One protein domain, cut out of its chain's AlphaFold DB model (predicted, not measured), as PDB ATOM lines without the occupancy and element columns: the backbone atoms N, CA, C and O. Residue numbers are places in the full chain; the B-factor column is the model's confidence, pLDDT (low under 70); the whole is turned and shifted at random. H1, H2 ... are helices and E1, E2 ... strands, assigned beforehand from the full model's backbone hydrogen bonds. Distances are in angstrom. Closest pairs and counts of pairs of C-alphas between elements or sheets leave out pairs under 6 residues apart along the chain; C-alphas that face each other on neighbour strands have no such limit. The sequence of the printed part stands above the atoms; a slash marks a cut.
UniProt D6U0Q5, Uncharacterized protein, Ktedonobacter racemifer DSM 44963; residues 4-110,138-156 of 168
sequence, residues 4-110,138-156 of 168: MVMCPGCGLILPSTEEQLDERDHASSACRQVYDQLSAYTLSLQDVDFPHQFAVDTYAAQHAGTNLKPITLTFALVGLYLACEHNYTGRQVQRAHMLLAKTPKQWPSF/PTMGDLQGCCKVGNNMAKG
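Overview. This is residues 4 to 110 and 138 to 156 of the 168 residues of an uncharacterized protein of Ktedonobacter racemifer DSM 44963 (UniProt D6U0Q5). Five helices pack mostly crossed, with H2 in the middle: H1 runs back along it, H3 crosses it, H4 folds back along H3 and meets H2 with its residues 90 to 94 alone, and H5 packs on H3. A small strand hairpin, E1 and E2, sits at the first end of H1, far from the other helices. The 126 printed residues run E1, E2, H1, H2, H3, H4, H5, the two strands antiparallel; the class is mostly helix. The whole is compact, with a radius of gyration of the C-alphas of 14.8 A and spans of 40 by 34 by 27 A.

Arrangement. Start at E1, residues 4 to 6, an antiparallel hairpin with E2, residues 13 to 16; N 5 and O 14 are 2.8 A apart, within hydrogen-bond range. In H1, residues 29 to 44, the C-alpha of Ala 30 is 5.8 A from that of Ser 16, the closest to E2. H2, residues 52 to 62, touches H1 in a helical hairpin, a shallow tilt of 21 degrees, closest C-alphas Thr 42 and His 52, 5.0 A. H3, residues 70 to 86, touches H2 at a steep tilt of 63 degrees, closest C-alphas Asp 57 and Ala 76, 4.0 A. H4, residues 90 to 101, forms a helical hairpin with H3, closest C-alphas Gly 79 and Val 93, 5.3 A; its residues 90 to 94 alone touch H2, closest C-alphas Gln 53 and Gly 90, 4.9 A. H5, residues 140 to 156, touches H3 with residues 143 to 148 alone, closest C-alphas Cys 84 and Cys 147, 5.2 A. Every O i to N i+4 pair is within hydrogen-bond range in H1 to H4, and 9 of 13 in H5.

Along the chain. Find C-alpha 4 at (3.934, 32.193, 43.976), where E1 begins. H1 is 22.4 A long, H3 23.0 A and H5 24.2 A, ending at C-alpha 156, (21.135, 7.951, 28.706).

Size, cuts and confidence. Look across the cut, residues 111 to 137: C-alphas 110 and 138 are 30.0 A apart. The link E2 to H1 is long. Residues 138 to 156 have pLDDT under 70.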
ATOM      1  N   MET A   4       3.179  33.436  44.115       91.00
ATOM      2  CA  MET A   4       3.934  32.193  43.976       91.00
ATOM      3  C   MET A   4       4.383  32.031  42.520       91.00
ATOM      4  O   MET A   4       3.544  31.936  41.627       91.00
ATOM      5  N   VAL A   5       5.694  32.004  42.284       91.00
ATOM      6  CA  VAL A   5       6.307  31.873  40.956       91.00
ATOM      7  C   VAL A   5       7.014  30.528  40.863       91.00
ATOM      8  O   VAL A   5       7.863  30.207  41.694       91.00
ATOM      9  N   MET A   6       6.677  29.744  39.839       91.12
ATOM     10  CA  MET A   6       7.358  28.486  39.537       91.12
ATOM     11  C   MET A   6       8.615  28.750  38.701       91.12
ATOM     12  O   MET A   6       8.552  29.379  37.647       91.12
ATOM     13  N   CYS A   7       9.755  28.225  39.141       91.00
ATOM     14  CA  CYS A   7      10.993  28.237  38.377       91.00
ATOM     15  C   CYS A   7      10.883  27.284  37.170       91.00
ATOM     16  O   CYS A   7      10.570  26.099  37.353       91.00
ATOM     17  N   PRO A   8      11.151  27.741  35.934       88.56
ATOM     18  CA  PRO A   8      10.996  26.893  34.759       88.56
ATOM     19  C   PRO A   8      12.035  25.758  34.716       88.56
ATOM     20  O   PRO A   8      11.649  24.631  34.407       88.56
ATOM     21  N   GLY A   9      13.282  26.001  35.144       87.19
ATOM     22  CA  GLY A   9      14.354  24.997  35.204       87.19
ATOM     23  C   GLY A   9      14.123  23.910  36.254       87.19
ATOM     24  O   GLY A   9      13.867  22.758  35.916       87.19
ATOM     25  N   CYS A  10      14.150  24.262  37.543       87.56
ATOM     26  CA  CYS A  10      14.048  23.264  38.617       87.56
ATOM     27  C   CYS A  10      12.619  22.979  39.110       87.56
ATOM     28  O   CYS A  10      12.402  21.990  39.800       87.56
ATOM     29  N   GLY A  11      11.620  23.798  38.759       88.50
ATOM     30  CA  GLY A  11      10.227  23.606  39.198       88.50
ATOM     31  C   GLY A  11       9.917  24.110  40.609       88.50
ATOM     32  O   GLY A  11       8.768  24.023  41.035       88.50
ATOM     33  N   LEU A  12      10.905  24.669  41.312       89.31
ATOM     34  CA  LEU A  12      10.729  25.246  42.640       89.31
ATOM     35  C   LEU A  12       9.708  26.391  42.609       89.31
ATOM     36  O   LEU A  12       9.782  27.259  41.742       89.31
ATOM     37  N   ILE A  13       8.768  26.406  43.555       91.62
ATOM     38  CA  ILE A  13       7.750  27.454  43.668       91.62
ATOM     39  C   ILE A  13       8.121  28.366  44.838       91.62
ATOM     40  O   ILE A  13       8.174  27.909  45.977       91.62
ATOM     41  N   LEU A  14       8.365  29.649  44.564       90.81
ATOM     42  CA  LEU A  14       8.804  30.624  45.569       90.81
ATOM     43  C   LEU A  14       7.929  31.878  45.567       90.81
ATOM     44  O   LEU A  14       7.441  32.276  44.505       90.81
ATOM     45  N   PRO A  15       7.750  32.533  46.728       89.62
ATOM     46  CA  PRO A  15       7.150  33.854  46.774       89.62
ATOM     47  C   PRO A  15       8.073  34.869  46.088       89.62
ATOM     48  O   PRO A  15       9.258  34.948  46.401       89.62
ATOM     49  N   SER A  16       7.522  35.666  45.177       86.62
ATOM     50  CA  SER A  16       8.239  36.723  44.467       86.62
ATOM     51  C   SER A  16       7.349  37.942  44.250       86.62
ATOM     52  O   SER A  16       6.131  37.822  44.086       86.62
ATOM     53  N   THR A  17       7.957  39.124  44.227       81.19
ATOM     54  CA  THR A  17       7.326  40.361  43.741       81.19
ATOM     55  C   THR A  17       7.404  40.489  42.221       81.19
ATOM     56  O   THR A  17       6.655  41.269  41.639       81.19
ATOM     57  N   GLU A  18       8.286  39.716  41.586       76.94
ATOM     58  CA  GLU A  18       8.617  39.791  40.165       76.94
ATOM     59  C   GLU A  18       8.460  38.416  39.503       76.94
ATOM     60  O   GLU A  18       8.923  37.400  40.024       76.94
ATOM     61  N   GLU A  19       7.829  38.380  38.330       72.31
ATOM     62  CA  GLU A  19       7.687  37.165  37.504       72.31
ATOM     63  C   GLU A  19       8.837  37.018  36.485       72.31
ATOM     64  O   GLU A  19       8.820  36.129  35.637       72.31
ATOM     65  N   GLN A  20       9.840  37.896  36.557       78.31
ATOM     66  CA  GLN A  20      10.936  37.953  35.600       78.31
ATOM     67  C   GLN A  20      11.834  36.707  35.680       78.31
ATOM     68  O   GLN A  20      12.116  36.164  36.754       78.31
ATOM     69  N   LEU A  21      12.285  36.258  34.511       78.81
ATOM     70  CA  LEU A  21      13.287  35.205  34.381       78.81
ATOM     71  C   LEU A  21      14.694  35.793  34.471       78.81
ATOM     72  O   LEU A  21      14.928  36.940  34.094       78.81
ATOM     73  N   ASP A  22      15.632  34.981  34.940       78.94
ATOM     74  CA  ASP A  22      17.049  35.298  34.843       78.94
ATOM     75  C   ASP A  22      17.473  35.380  33.363       78.94
ATOM     76  O   ASP A  22      17.045  34.587  32.524       78.94
ATOM     77  N   GLU A  23      18.303  36.367  33.024       73.81
ATOM     78  CA  GLU A  23      18.738  36.600  31.638       73.81
ATOM     79  C   GLU A  23      19.731  35.539  31.136       73.81
ATOM     80  O   GLU A  23      19.881  35.342  29.927       73.81
ATOM     81  N   ARG A  24      20.436  34.867  32.055       74.56
ATOM     82  CA  ARG A  24      21.525  33.924  31.759       74.56
ATOM     83  C   ARG A  24      21.069  32.475  31.863       74.56
ATOM     84  O   ARG A  24      21.447  31.657  31.024       74.56
ATOM     85  N   ASP A  25      20.274  32.180  32.880       81.19
ATOM     86  CA  ASP A  25      19.872  30.833  33.263       81.19
ATOM     87  C   ASP A  25      18.372  30.621  33.016       81.19
ATOM     88  O   ASP A  25      17.570  31.550  33.078       81.19
ATOM     89  N   HIS A  26      17.946  29.380  32.777       89.25
ATOM     90  CA  HIS A  26      16.524  29.045  32.661       89.25
ATOM     91  C   HIS A  26      15.862  28.973  34.047       89.25
ATOM     92  O   HIS A  26      15.385  27.923  34.479       89.25
ATOM     93  N   ALA A  27      15.879  30.089  34.779       91.06
ATOM     94  CA  ALA A  27      15.477  30.193  36.176       91.06
ATOM     95  C   ALA A  27      14.556  31.396  36.426       91.06
ATOM     96  O   ALA A  27      14.652  32.409  35.739       91.06
ATOM     97  N   SER A  28      13.679  31.309  37.430       92.12
ATOM     98  CA  SER A  28      12.976  32.496  37.936       92.12
ATOM     99  C   SER A  28      13.926  33.363  38.766       92.12
ATOM    100  O   SER A  28      14.836  32.837  39.413       92.12
ATOM    101  N   SER A  29      13.688  34.677  38.810       90.25
ATOM    102  CA  SER A  29      14.475  35.600  39.643       90.25
ATOM    103  C   SER A  29      14.484  35.195  41.124       90.25
ATOM    104  O   SER A  29      15.522  35.249  41.779       90.25
ATOM    105  N   ALA A  30      13.365  34.687  41.647       91.19
ATOM    106  CA  ALA A  30      13.289  34.175  43.015       91.19
ATOM    107  C   ALA A  30      14.185  32.944  43.242       91.19
ATOM    108  O   ALA A  30      14.876  32.862  44.254       91.19
ATOM    109  N   CYS A  31      14.227  31.999  42.295       92.50
ATOM    110  CA  CYS A  31      15.126  30.844  42.383       92.50
ATOM    111  C   CYS A  31      16.596  31.278  42.334       92.50
ATOM    112  O   CYS A  31      17.431  30.745  43.068       92.50
ATOM    113  N   ARG A  32      16.894  32.293  41.516       92.75
ATOM    114  CA  ARG A  32      18.219  32.899  41.438       92.75
ATOM    115  C   ARG A  32      18.655  33.512  42.768       92.75
ATOM    116  O   ARG A  32      19.772  33.256  43.198       92.75
ATOM    117  N   GLN A  33      17.771  34.228  43.458       92.06
ATOM    118  CA  GLN A  33      18.077  34.811  44.770       92.06
ATOM    119  C   GLN A  33      18.426  33.746  45.820       92.06
ATOM    120  O   GLN A  33      19.359  33.937  46.596       92.06
ATOM    121  N   VAL A  34      17.728  32.603  45.831       92.44
ATOM    122  CA  VAL A  34      18.068  31.482  46.732       92.44
ATOM    123  C   VAL A  34      19.451  30.913  46.396       92.44
ATOM    124  O   VAL A  34      20.246  30.625  47.289       92.44
ATOM    125  N   TYR A  35      19.779  30.798  45.109       93.31
ATOM    126  CA  TYR A  35      21.120  30.405  44.680       93.31
ATOM    127  C   TYR A  35      22.200  31.422  45.057       93.31
ATOM    128  O   TYR A  35      23.290  31.023  45.469       93.31
ATOM    129  N   ASP A  36      21.914  32.719  44.973       94.06
ATOM    130  CA  ASP A  36      22.855  33.761  45.379       94.06
ATOM    131  C   ASP A  36      23.111  33.709  46.901       94.06
ATOM    132  O   ASP A  36      24.251  33.877  47.336       94.06
ATOM    133  N   GLN A  37      22.100  33.369  47.713       93.75
ATOM    134  CA  GLN A  37      22.268  33.109  49.152       93.75
ATOM    135  C   GLN A  37      23.159  31.889  49.416       93.75
ATOM    136  O   GLN A  37      24.119  31.982  50.185       93.75
ATOM    137  N   LEU A  38      22.899  30.761  48.742       90.94
ATOM    138  CA  LEU A  38      23.752  29.572  48.848       90.94
ATOM    139  C   LEU A  38      25.185  29.864  48.377       90.94
ATOM    140  O   LEU A  38      26.156  29.376  48.957       90.94
ATOM    141  N   SER A  39      25.335  30.684  47.339       92.88
ATOM    142  CA  SER A  39      26.632  31.120  46.824       92.88
ATOM    143  C   SER A  39      27.387  31.950  47.857       92.88
ATOM    144  O   SER A  39      28.546  31.656  48.139       92.88
ATOM    145  N   ALA A  40      26.728  32.936  48.468       93.56
ATOM    146  CA  ALA A  40      27.318  33.751  49.524       93.56
ATOM    147  C   ALA A  40      27.760  32.896  50.722       93.56
ATOM    148  O   ALA A  40      28.881  33.058  51.201       93.56
ATOM    149  N   TYR A  41      26.925  31.943  51.154       89.81
ATOM    150  CA  TYR A  41      27.261  30.997  52.221       89.81
ATOM    151  C   TYR A  41      28.464  30.115  51.857       89.81
ATOM    152  O   TYR A  41      29.469  30.093  52.558       89.81
ATOM    153  N   THR A  42      28.415  29.416  50.723       89.44
ATOM    154  CA  THR A  42      29.491  28.490  50.327       89.44
ATOM    155  C   THR A  42      30.831  29.187  50.085       89.44
ATOM    156  O   THR A  42      31.879  28.579  50.304       89.44
ATOM    157  N   LEU A  43      30.822  30.455  49.664       92.75
ATOM    158  CA  LEU A  43      32.025  31.281  49.552       92.75
ATOM    159  C   LEU A  43      32.541  31.758  50.917       92.75
ATOM    160  O   LEU A  43      33.758  31.824  51.105       92.75
ATOM    161  N   SER A  44      31.653  32.072  51.868       91.69
ATOM    162  CA  SER A  44      32.047  32.549  53.201       91.69
ATOM    163  C   SER A  44      32.702  31.463  54.058       91.69
ATOM    164  O   SER A  44      33.507  31.797  54.923       91.69
ATOM    165  N   LEU A  45      32.440  30.182  53.771       88.69
ATOM    166  CA  LEU A  45      33.078  29.049  54.456       88.69
ATOM    167  C   LEU A  45      34.607  29.027  54.314       88.69
ATOM    168  O   LEU A  45      35.281  28.442  55.154       88.69
ATOM    169  N   GLN A  46      35.159  29.610  53.240       89.50
ATOM    170  CA  GLN A  46      36.598  29.563  52.921       89.50
ATOM    171  C   GLN A  46      37.197  28.141  52.945       89.50
ATOM    172  O   GLN A  46      38.393  27.948  53.171       89.50
ATOM    173  N   ASP A  47      36.365  27.133  52.683       88.88
ATOM    174  CA  ASP A  47      36.728  25.733  52.843       88.88
ATOM    175  C   ASP A  47      37.741  25.264  51.771       88.88
ATOM    176  O   ASP A  47      37.716  25.661  50.593       88.88
ATOM    177  N   VAL A  48      38.670  24.400  52.187       91.25
ATOM    178  CA  VAL A  48      39.751  23.877  51.337       91.25
ATOM    179  C   VAL A  48      39.246  22.971  50.216       91.25
ATOM    180  O   VAL A  48      39.850  22.954  49.144       91.25
ATOM    181  N   ASP A  49      38.129  22.283  50.403       91.31
ATOM    182  CA  ASP A  49      37.479  21.438  49.406       91.31
ATOM    183  C   ASP A  49      36.610  22.250  48.439       91.31
ATOM    184  O   ASP A  49      36.253  21.747  47.374       91.31
ATOM    185  N   PHE A  50      36.368  23.531  48.736       92.56
ATOM    186  CA  PHE A  50      35.693  24.506  47.876       92.56
ATOM    187  C   PHE A  50      34.297  24.046  47.396       92.56
ATOM    188  O   PHE A  50      34.064  23.911  46.190       92.56
ATOM    189  N   PRO A  51      33.339  23.830  48.320       89.06
ATOM    190  CA  PRO A  51      32.003  23.308  48.005       89.06
ATOM    191  C   PRO A  51      31.191  24.213  47.067       89.06
ATOM    192  O   PRO A  51      30.266  23.741  46.409       89.06
ATOM    193  N   HIS A  52      31.562  25.493  46.947       93.69
ATOM    194  CA  HIS A  52      30.934  26.433  46.020       93.69
ATOM    195  C   HIS A  52      30.913  25.917  44.570       93.69
ATOM    196  O   HIS A  52      29.924  26.116  43.866       93.69
ATOM    197  N   GLN A  53      31.945  25.184  44.130       94.06
ATOM    198  CA  GLN A  53      31.967  24.628  42.774       94.06
ATOM    199  C   GLN A  53      30.808  23.649  42.526       94.06
ATOM    200  O   GLN A  53      30.235  23.640  41.440       94.06
ATOM    201  N   PHE A  54      30.409  22.868  43.533       92.12
ATOM    202  CA  PHE A  54      29.263  21.968  43.405       92.12
ATOM    203  C   PHE A  54      27.944  22.726  43.303       92.12
ATOM    204  O   PHE A  54      27.066  22.307  42.549       92.12
ATOM    205  N   ALA A  55      27.806  23.842  44.026       91.75
ATOM    206  CA  ALA A  55      26.631  24.699  43.915       91.75
ATOM    207  C   ALA A  55      26.510  25.268  42.492       91.75
ATOM    208  O   ALA A  55      25.446  25.154  41.884       91.75
ATOM    209  N   VAL A  56      27.613  25.789  41.939       93.69
ATOM    210  CA  VAL A  56      27.682  26.310  40.560       93.69
ATOM    211  C   VAL A  56      27.294  25.240  39.541       93.69
ATOM    212  O   VAL A  56      26.402  25.461  38.720       93.69
ATOM    213  N   ASP A  57      27.927  24.067  39.608       92.50
ATOM    214  CA  ASP A  57      27.718  23.000  38.626       92.50
ATOM    215  C   ASP A  57      26.302  22.417  38.709       92.50
ATOM    216  O   ASP A  57      25.650  22.198  37.687       92.50
ATOM    217  N   THR A  58      25.784  22.216  39.924       91.25
ATOM    218  CA  THR A  58      24.414  21.724  40.128       91.25
ATOM    219  C   THR A  58      23.398  22.721  39.587       91.25
ATOM    220  O   THR A  58      22.501  22.338  38.836       91.25
ATOM    221  N   TYR A  59      23.548  24.006  39.922       92.00
ATOM    222  CA  TYR A  59      22.609  25.033  39.490       92.00
ATOM    223  C   TYR A  59      22.605  25.188  37.966       92.00
ATOM    224  O   TYR A  59      21.531  25.209  37.363       92.00
ATOM    225  N   ALA A  60      23.782  25.203  37.336       91.75
ATOM    226  CA  ALA A  60      23.914  25.275  35.884       91.75
ATOM    227  C   ALA A  60      23.289  24.062  35.172       91.75
ATOM    228  O   ALA A  60      22.627  24.226  34.148       91.75
ATOM    229  N   ALA A  61      23.451  22.850  35.714       90.19
ATOM    230  CA  ALA A  61      22.831  21.652  35.148       90.19
ATOM    231  C   ALA A  61      21.296  21.667  35.279       90.19
ATOM    232  O   ALA A  61      20.596  21.268  34.351       90.19
ATOM    233  N   GLN A  62      20.767  22.144  36.410       89.44
ATOM    234  CA  GLN A  62      19.323  22.216  36.674       89.44
ATOM    235  C   GLN A  62      18.602  23.317  35.890       89.44
ATOM    236  O   GLN A  62      17.415  23.188  35.604       89.44
ATOM    237  N   HIS A  63      19.307  24.397  35.558       90.69
ATOM    238  CA  HIS A  63      18.752  25.568  34.874       90.69
ATOM    239  C   HIS A  63      19.299  25.714  33.455       90.69
ATOM    240  O   HIS A  63      19.312  26.807  32.883       90.69
ATOM    241  N   ALA A  64      19.734  24.600  32.869       88.31
ATOM    242  CA  ALA A  64      20.084  24.552  31.470       88.31
ATOM    243  C   ALA A  64      18.852  24.880  30.613       88.31
ATOM    244  O   ALA A  64      17.793  24.272  30.751       88.31
ATOM    245  N   GLY A  65      19.002  25.857  29.724       83.69
ATOM    246  CA  GLY A  65      17.995  26.253  28.743       83.69
ATOM    247  C   GLY A  65      18.652  26.779  27.476       83.69
ATOM    248  O   GLY A  65      19.872  26.725  27.332       83.69
ATOM    249  N   THR A  66      17.850  27.316  26.559       76.62
ATOM    250  CA  THR A  66      18.301  27.735  25.218       76.62
ATOM    251  C   THR A  66      19.408  28.790  25.227       76.62
ATOM    252  O   THR A  66      20.189  28.854  24.283       76.62
ATOM    253  N   ASN A  67      19.489  29.602  26.283       80.44
ATOM    254  CA  ASN A  67      20.457  30.696  26.397       80.44
ATOM    255  C   ASN A  67      21.778  30.265  27.058       80.44
ATOM    256  O   ASN A  67      22.763  31.007  27.011       80.44
ATOM    257  N   LEU A  68      21.825  29.069  27.662       84.31
ATOM    258  CA  LEU A  68      23.013  28.597  28.362       84.31
ATOM    259  C   LEU A  68      24.086  28.179  27.352       84.31
ATOM    260  O   LEU A  68      23.855  27.365  26.458       84.31
ATOM    261  N   LYS A  69      25.302  28.707  27.515       88.94
ATOM    262  CA  LYS A  69      26.422  28.365  26.631       88.94
ATOM    263  C   LYS A  69      26.763  26.867  26.753       88.94
ATOM    264  O   LYS A  69      26.899  26.381  27.879       88.94
ATOM    265  N   PRO A  70      27.028  26.151  25.642       91.25
ATOM    266  CA  PRO A  70      27.378  24.725  25.677       91.25
ATOM    267  C   PRO A  70      28.576  24.381  26.578       91.25
ATOM    268  O   PRO A  70      28.590  23.334  27.228       91.25
ATOM    269  N   ILE A  71      29.561  25.281  26.683       93.50
ATOM    270  CA  ILE A  71      30.696  25.125  27.605       93.50
ATOM    271  C   ILE A  71      30.246  25.056  29.067       93.50
ATOM    272  O   ILE A  71      30.728  24.203  29.806       93.50
ATOM    273  N   THR A  72      29.302  25.908  29.473       92.88
ATOM    274  CA  THR A  72      28.818  25.979  30.855       92.88
ATOM    275  C   THR A  72      28.146  24.671  31.239       92.88
ATOM    276  O   THR A  72      28.478  24.087  32.267       92.88
ATOM    277  N   LEU A  73      27.272  24.157  30.368       92.94
ATOM    278  CA  LEU A  73      26.621  22.870  30.593       92.94
ATOM    279  C   LEU A  73      27.626  21.709  30.576       92.94
ATOM    280  O   LEU A  73      27.543  20.813  31.411       92.94
ATOM    281  N   THR A  74      28.617  21.741  29.680       94.69
ATOM    282  CA  THR A  74      29.682  20.724  29.661       94.69
ATOM    283  C   THR A  74      30.446  20.704  30.986       94.69
ATOM    284  O   THR A  74      30.681  19.633  31.541       94.69
ATOM    285  N   PHE A  75      30.826  21.873  31.506       95.62
ATOM    286  CA  PHE A  75      31.588  21.990  32.750       95.62
ATOM    287  C   PHE A  75      30.769  21.479  33.926       95.62
ATOM    288  O   PHE A  75      31.257  20.624  34.664       95.62
ATOM    289  N   ALA A  76      29.512  21.908  34.026       94.12
ATOM    290  CA  ALA A  76      28.581  21.437  35.038       94.12
ATOM    291  C   ALA A  76      28.467  19.902  35.044       94.12
ATOM    292  O   ALA A  76      28.681  19.260  36.069       94.12
ATOM    293  N   LEU A  77      28.217  19.288  33.883       93.75
ATOM    294  CA  LEU A  77      28.059  17.835  33.779       93.75
ATOM    295  C   LEU A  77      29.350  17.069  34.098       93.75
ATOM    296  O   LEU A  77      29.300  16.046  34.779       93.75
ATOM    297  N   VAL A  78      30.506  17.555  33.637       95.00
ATOM    298  CA  VAL A  78      31.810  16.950  33.960       95.00
ATOM    299  C   VAL A  78      32.107  17.068  35.452       95.00
ATOM    300  O   VAL A  78      32.543  16.094  36.062       95.00
ATOM    301  N   GLY A  79      31.866  18.237  36.043       93.88
ATOM    302  CA  GLY A  79      32.121  18.486  37.456       93.88
ATOM    303  C   GLY A  79      31.259  17.614  38.357       93.88
ATOM    304  O   GLY A  79      31.790  16.930  39.234       93.88
ATOM    305  N   LEU A  80      29.959  17.529  38.058       92.06
ATOM    306  CA  LEU A  80      29.045  16.611  38.731       92.06
ATOM    307  C   LEU A  80      29.503  15.161  38.566       92.06
ATOM    308  O   LEU A  80      29.655  14.466  39.560       92.06
ATOM    309  N   TYR A  81      29.812  14.702  37.352       93.50
ATOM    310  CA  TYR A  81      30.305  13.337  37.142       93.50
ATOM    311  C   TYR A  81      31.549  13.016  37.990       93.50
ATOM    312  O   TYR A  81      31.608  11.964  38.626       93.50
ATOM    313  N   LEU A  82      32.527  13.924  38.047       92.06
ATOM    314  CA  LEU A  82      33.734  13.750  38.858       92.06
ATOM    315  C   LEU A  82      33.427  13.720  40.363       92.06
ATOM    316  O   LEU A  82      33.982  12.892  41.085       92.06
ATOM    317  N   ALA A  83      32.531  14.578  40.842       89.12
ATOM    318  CA  ALA A  83      32.110  14.579  42.241       89.12
ATOM    319  C   ALA A  83      31.383  13.273  42.607       89.12
ATOM    320  O   ALA A  83      31.729  12.599  43.576       89.12
ATOM    321  N   CYS A  84      30.407  12.886  41.785       85.69
ATOM    322  CA  CYS A  84      29.507  11.767  42.024       85.69
ATOM    323  C   CYS A  84      30.201  10.407  41.918       85.69
ATOM    324  O   CYS A  84      30.072   9.567  42.810       85.69
ATOM    325  N   GLU A  85      30.923  10.194  40.816       90.25
ATOM    326  CA  GLU A  85      31.464   8.884  40.449       90.25
ATOM    327  C   GLU A  85      32.919   8.712  40.897       90.25
ATOM    328  O   GLU A  85      33.369   7.584  41.087       90.25
ATOM    329  N   HIS A  86      33.654   9.814  41.090       88.81
ATOM    330  CA  HIS A  86      35.089   9.786  41.408       88.81
ATOM    331  C   HIS A  86      35.441  10.435  42.749       88.81
ATOM    332  O   HIS A  86      36.613  10.455  43.112       88.81
ATOM    333  N   ASN A  87      34.454  10.904  43.520       89.62
ATOM    334  CA  ASN A  87      34.646  11.545  44.828       89.62
ATOM    335  C   ASN A  87      35.525  12.808  44.785       89.62
ATOM    336  O   ASN A  87      36.212  13.115  45.758       89.62
ATOM    337  N   TYR A  88      35.542  13.528  43.662       93.69
ATOM    338  CA  TYR A  88      36.337  14.750  43.570       93.69
ATOM    339  C   TYR A  88      35.755  15.827  44.478       93.69
ATOM    340  O   TYR A  88      34.542  16.006  44.510       93.69
ATOM    341  N   THR A  89      36.622  16.581  45.152       93.38
ATOM    342  CA  THR A  89      36.248  17.810  45.863       93.38
ATOM    343  C   THR A  89      35.963  18.939  44.873       93.38
ATOM    344  O   THR A  89      36.424  18.910  43.726       93.38
ATOM    345  N   GLY A  90      35.256  19.984  45.304       91.50
ATOM    346  CA  GLY A  90      34.960  21.136  44.454       91.50
ATOM    347  C   GLY A  90      36.227  21.820  43.930       91.50
ATOM    348  O   GLY A  90      36.293  22.224  42.769       91.50
ATOM    349  N   ARG A  91      37.309  21.836  44.719       95.88
ATOM    350  CA  ARG A  91      38.618  22.339  44.275       95.88
ATOM    351  C   ARG A  91      39.254  21.459  43.199       95.88
ATOM    352  O   ARG A  91      39.907  21.976  42.291       95.88
ATOM    353  N   GLN A  92      39.105  20.138  43.282       97.19
ATOM    354  CA  GLN A  92      39.584  19.228  42.236       97.19
ATOM    355  C   GLN A  92      38.764  19.381  40.950       97.19
ATOM    356  O   GLN A  92      39.348  19.413  39.866       97.19
ATOM    357  N   VAL A  93      37.445  19.559  41.062       96.62
ATOM    358  CA  VAL A  93      36.562  19.857  39.926       96.62
ATOM    359  C   VAL A  93      36.946  21.175  39.253       96.62
ATOM    360  O   VAL A  93      37.191  21.189  38.047       96.62
ATOM    361  N   GLN A  94      37.116  22.257  40.020       96.75
ATOM    362  CA  GLN A  94      37.543  23.555  39.488       96.75
ATOM    363  C   GLN A  94      38.866  23.438  38.712       96.75
ATOM    364  O   GLN A  94      39.014  23.984  37.618       96.75
ATOM    365  N   ARG A  95      39.839  22.676  39.234       97.44
ATOM    366  CA  ARG A  95      41.102  22.408  38.525       97.44
ATOM    367  C   ARG A  95      40.880  21.642  37.220       97.44
ATOM    368  O   ARG A  95      41.517  21.970  36.219       97.44
ATOM    369  N   ALA A  96      39.985  20.656  37.204       96.62
ATOM    370  CA  ALA A  96      39.636  19.926  35.988       96.62
ATOM    371  C   ALA A  96      39.014  20.854  34.930       96.62
ATOM    372  O   ALA A  96      39.421  20.801  33.771       96.62
ATOM    373  N   HIS A  97      38.116  21.764  35.324       96.38
ATOM    374  CA  HIS A  97      37.568  22.797  34.432       96.38
ATOM    375  C   HIS A  97      38.654  23.693  33.846       96.38
ATOM    376  O   HIS A  97      38.692  23.899  32.633       96.38
ATOM    377  N   MET A  98      39.577  24.180  34.682       96.12
ATOM    378  CA  MET A  98      40.699  25.002  34.222       96.12
ATOM    379  C   MET A  98      41.557  24.267  33.191       96.12
ATOM    380  O   MET A  98      41.951  24.863  32.194       96.12
ATOM    381  N   LEU A  99      41.849  22.981  33.407       95.75
ATOM    382  CA  LEU A  99      42.600  22.168  32.447       95.75
ATOM    383  C   LEU A  99      41.812  21.952  31.152       95.75
ATOM    384  O   LEU A  99      42.374  22.088  30.067       95.75
ATOM    385  N   LEU A 100      40.512  21.673  31.254       93.06
ATOM    386  CA  LEU A 100      39.641  21.431  30.108       93.06
ATOM    387  C   LEU A 100      39.484  22.679  29.220       93.06
ATOM    388  O   LEU A 100      39.386  22.534  27.999       93.06
ATOM    389  N   ALA A 101      39.514  23.874  29.826       92.69
ATOM    390  CA  ALA A 101      39.423  25.177  29.164       92.69
ATOM    391  C   ALA A 101      40.679  25.576  28.365       92.69
ATOM    392  O   ALA A 101      40.590  26.444  27.501       92.69
ATOM    393  N   LYS A 102      41.849  24.976  28.643       92.38
ATOM    394  CA  LYS A 102      43.130  25.378  28.019       92.38
ATOM    395  C   LYS A 102      43.186  25.138  26.516       92.38
ATOM    396  O   LYS A 102      43.946  25.804  25.821       92.38
ATOM    397  N   THR A 103      42.424  24.172  26.022       86.31
ATOM    398  CA  THR A 103      42.420  23.813  24.605       86.31
ATOM    399  C   THR A 103      41.158  24.374  23.960       86.31
ATOM    400  O   THR A 103      40.063  23.975  24.366       86.31
ATOM    401  N   PRO A 104      41.266  25.252  22.947       84.69
ATOM    402  CA  PRO A 104      40.117  25.651  22.148       84.69
ATOM    403  C   PRO A 104      39.471  24.418  21.519       84.69
ATOM    404  O   PRO A 104      40.153  23.583  20.926       84.69
ATOM    405  N   LYS A 105      38.158  24.287  21.669       91.31
ATOM    406  CA  LYS A 105      37.383  23.197  21.077       91.31
ATOM    407  C   LYS A 105      35.941  23.627  20.882       91.31
ATOM    408  O   LYS A 105      35.455  24.531  21.564       91.31
ATOM    409  N   GLN A 106      35.262  22.957  19.958       91.81
ATOM    410  CA  GLN A 106      33.812  23.029  19.897       91.81
ATOM    411  C   GLN A 106      33.241  22.229  21.064       91.81
ATOM    412  O   GLN A 106      33.621  21.081  21.298       91.81
ATOM    413  N   TRP A 107      32.355  22.864  21.818       92.25
ATOM    414  CA  TRP A 107      31.675  22.228  22.937       92.25
ATOM    415  C   TRP A 107      30.432  21.500  22.429       92.25
ATOM    416  O   TRP A 107      29.727  22.048  21.579       92.25
ATOM    417  N   PRO A 108      30.152  20.288  22.926       89.81
ATOM    418  CA  PRO A 108      28.986  19.534  22.497       89.81
ATOM    419  C   PRO A 108      27.692  20.244  22.904       89.81
ATOM    420  O   PRO A 108      27.591  20.816  23.991       89.81
ATOM    421  N   SER A 109      26.681  20.153  22.044       88.06
ATOM    422  CA  SER A 109      25.305  20.492  22.404       88.06
ATOM    423  C   SER A 109      24.648  19.298  23.086       88.06
ATOM    424  O   SER A 109      24.835  18.153  22.670       88.06
ATOM    425  N   PHE A 110      23.841  19.557  24.111       86.19
ATOM    426  CA  PHE A 110      23.131  18.517  24.848       86.19
ATOM    427  C   PHE A 110      21.629  18.648  24.641       86.19
ATOM    428  O   PHE A 110      21.085  19.752  24.622       86.19
ATOM    429  N   PRO A 138      29.500  20.777  54.718       40.59
ATOM    430  CA  PRO A 138      28.608  19.679  54.357       40.59
ATOM    431  C   PRO A 138      29.410  18.604  53.613       40.59
ATOM    432  O   PRO A 138      29.970  18.835  52.541       40.59
ATOM    433  N   THR A 139      29.530  17.420  54.214       43.56
ATOM    434  CA  THR A 139      30.297  16.327  53.617       43.56
ATOM    435  C   THR A 139      29.597  15.793  52.380       43.56
ATOM    436  O   THR A 139      28.374  15.667  52.357       43.56
ATOM    437  N   MET A 140      30.416  15.371  51.416       41.28
ATOM    438  CA  MET A 140      30.071  14.647  50.192       41.28
ATOM    439  C   MET A 140      28.852  13.719  50.296       41.28
ATOM    440  O   MET A 140      28.120  13.653  49.333       41.28
ATOM    441  N   GLY A 141      28.566  13.054  51.422       38.56
ATOM    442  CA  GLY A 141      27.425  12.136  51.567       38.56
ATOM    443  C   GLY A 141      26.055  12.694  51.151       38.56
ATOM    444  O   GLY A 141      25.287  11.968  50.520       38.56
ATOM    445  N   ASP A 142      25.773  13.973  51.413       41.31
ATOM    446  CA  ASP A 142      24.477  14.573  51.068       41.31
ATOM    447  C   ASP A 142      24.433  14.971  49.581       41.31
ATOM    448  O   ASP A 142      23.516  14.572  48.862       41.31
ATOM    449  N   LEU A 143      25.489  15.601  49.049       42.09
ATOM    450  CA  LEU A 143      25.630  15.896  47.610       42.09
ATOM    451  C   LEU A 143      25.805  14.629  46.749       42.09
ATOM    452  O   LEU A 143      25.377  14.584  45.600       42.09
ATOM    453  N   GLN A 144      26.365  13.561  47.306       42.06
ATOM    454  CA  GLN A 144      26.586  12.272  46.653       42.06
ATOM    455  C   GLN A 144      25.326  11.389  46.692       42.06
ATOM    456  O   GLN A 144      25.109  10.567  45.797       42.06
ATOM    457  N   GLY A 145      24.433  11.618  47.660       38.25
ATOM    458  CA  GLY A 145      23.029  11.209  47.576       38.25
ATOM    459  C   GLY A 145      22.298  11.920  46.430       38.25
ATOM    460  O   GLY A 145      21.632  11.264  45.627       38.25
ATOM    461  N   CYS A 146      22.513  13.231  46.275       41.12
ATOM    462  CA  CYS A 146      21.937  14.041  45.189       41.12
ATOM    463  C   CYS A 146      22.441  13.608  43.799       41.12
ATOM    464  O   CYS A 146      21.678  13.500  42.837       41.12
ATOM    465  N   CYS A 147      23.720  13.257  43.714       38.47
ATOM    466  CA  CYS A 147      24.382  12.687  42.548       38.47
ATOM    467  C   CYS A 147      23.723  11.420  41.993       38.47
ATOM    468  O   CYS A 147      23.614  11.258  40.776       38.47
ATOM    469  N   LYS A 148      23.256  10.509  42.859       34.34
ATOM    470  CA  LYS A 148      22.628   9.254  42.410       34.34
ATOM    471  C   LYS A 148      21.327   9.493  41.641       34.34
ATOM    472  O   LYS A 148      21.006   8.691  40.766       34.34
ATOM    473  N   VAL A 149      20.625  10.599  41.903       39.78
ATOM    474  CA  VAL A 149      19.413  10.974  41.158       39.78
ATOM    475  C   VAL A 149      19.758  11.584  39.793       39.78
ATOM    476  O   VAL A 149      19.177  11.180  38.786       39.78
ATOM    477  N   GLY A 150      20.765  12.464  39.718       35.31
ATOM    478  CA  GLY A 150      21.260  13.013  38.442       35.31
ATOM    479  C   GLY A 150      21.860  11.952  37.503       35.31
ATOM    480  O   GLY A 150      21.793  12.070  36.278       35.31
ATOM    481  N   ASN A 151      22.377  10.855  38.062       38.00
ATOM    482  CA  ASN A 151      22.989   9.764  37.305       38.00
ATOM    483  C   ASN A 151      21.983   8.994  36.416       38.00
ATOM    484  O   ASN A 151      22.363   8.460  35.374       38.00
ATOM    485  N   ASN A 152      20.688   8.976  36.757       34.97
ATOM    486  CA  ASN A 152      19.661   8.395  35.879       34.97
ATOM    487  C   ASN A 152      19.422   9.239  34.612       34.97
ATOM    488  O   ASN A 152      19.101   8.677  33.567       34.97
ATOM    489  N   MET A 153      19.658  10.556  34.664       36.53
ATOM    490  CA  MET A 153      19.576  11.449  33.497       36.53
ATOM    491  C   MET A 153      20.857  11.398  32.645       36.53
ATOM    492  O   MET A 153      20.800  11.374  31.416       36.53
ATOM    493  N   ALA A 154      22.025  11.306  33.289       37.72
ATOM    494  CA  ALA A 154      23.333  11.279  32.627       37.72
ATOM    495  C   ALA A 154      23.623   9.959  31.878       37.72
ATOM    496  O   ALA A 154      24.244   9.960  30.809       37.72
ATOM    497  N   LYS A 155      23.139   8.817  32.393       37.16
ATOM    498  CA  LYS A 155      23.392   7.484  31.811       37.16
ATOM    499  C   LYS A 155      22.799   7.277  30.411       37.16
ATOM    500  O   LYS A 155      23.338   6.457  29.667       37.16
ATOM    501  N   GLY A 156      21.749   8.018  30.039       33.22
ATOM    502  CA  GLY A 156      21.135   7.951  28.706       33.22
ATOM    503  C   GLY A 156      21.895   8.729  27.623       33.22
ATOM    504  O   GLY A 156      21.970   8.269  26.487       33.22
TER     505      GLY A 156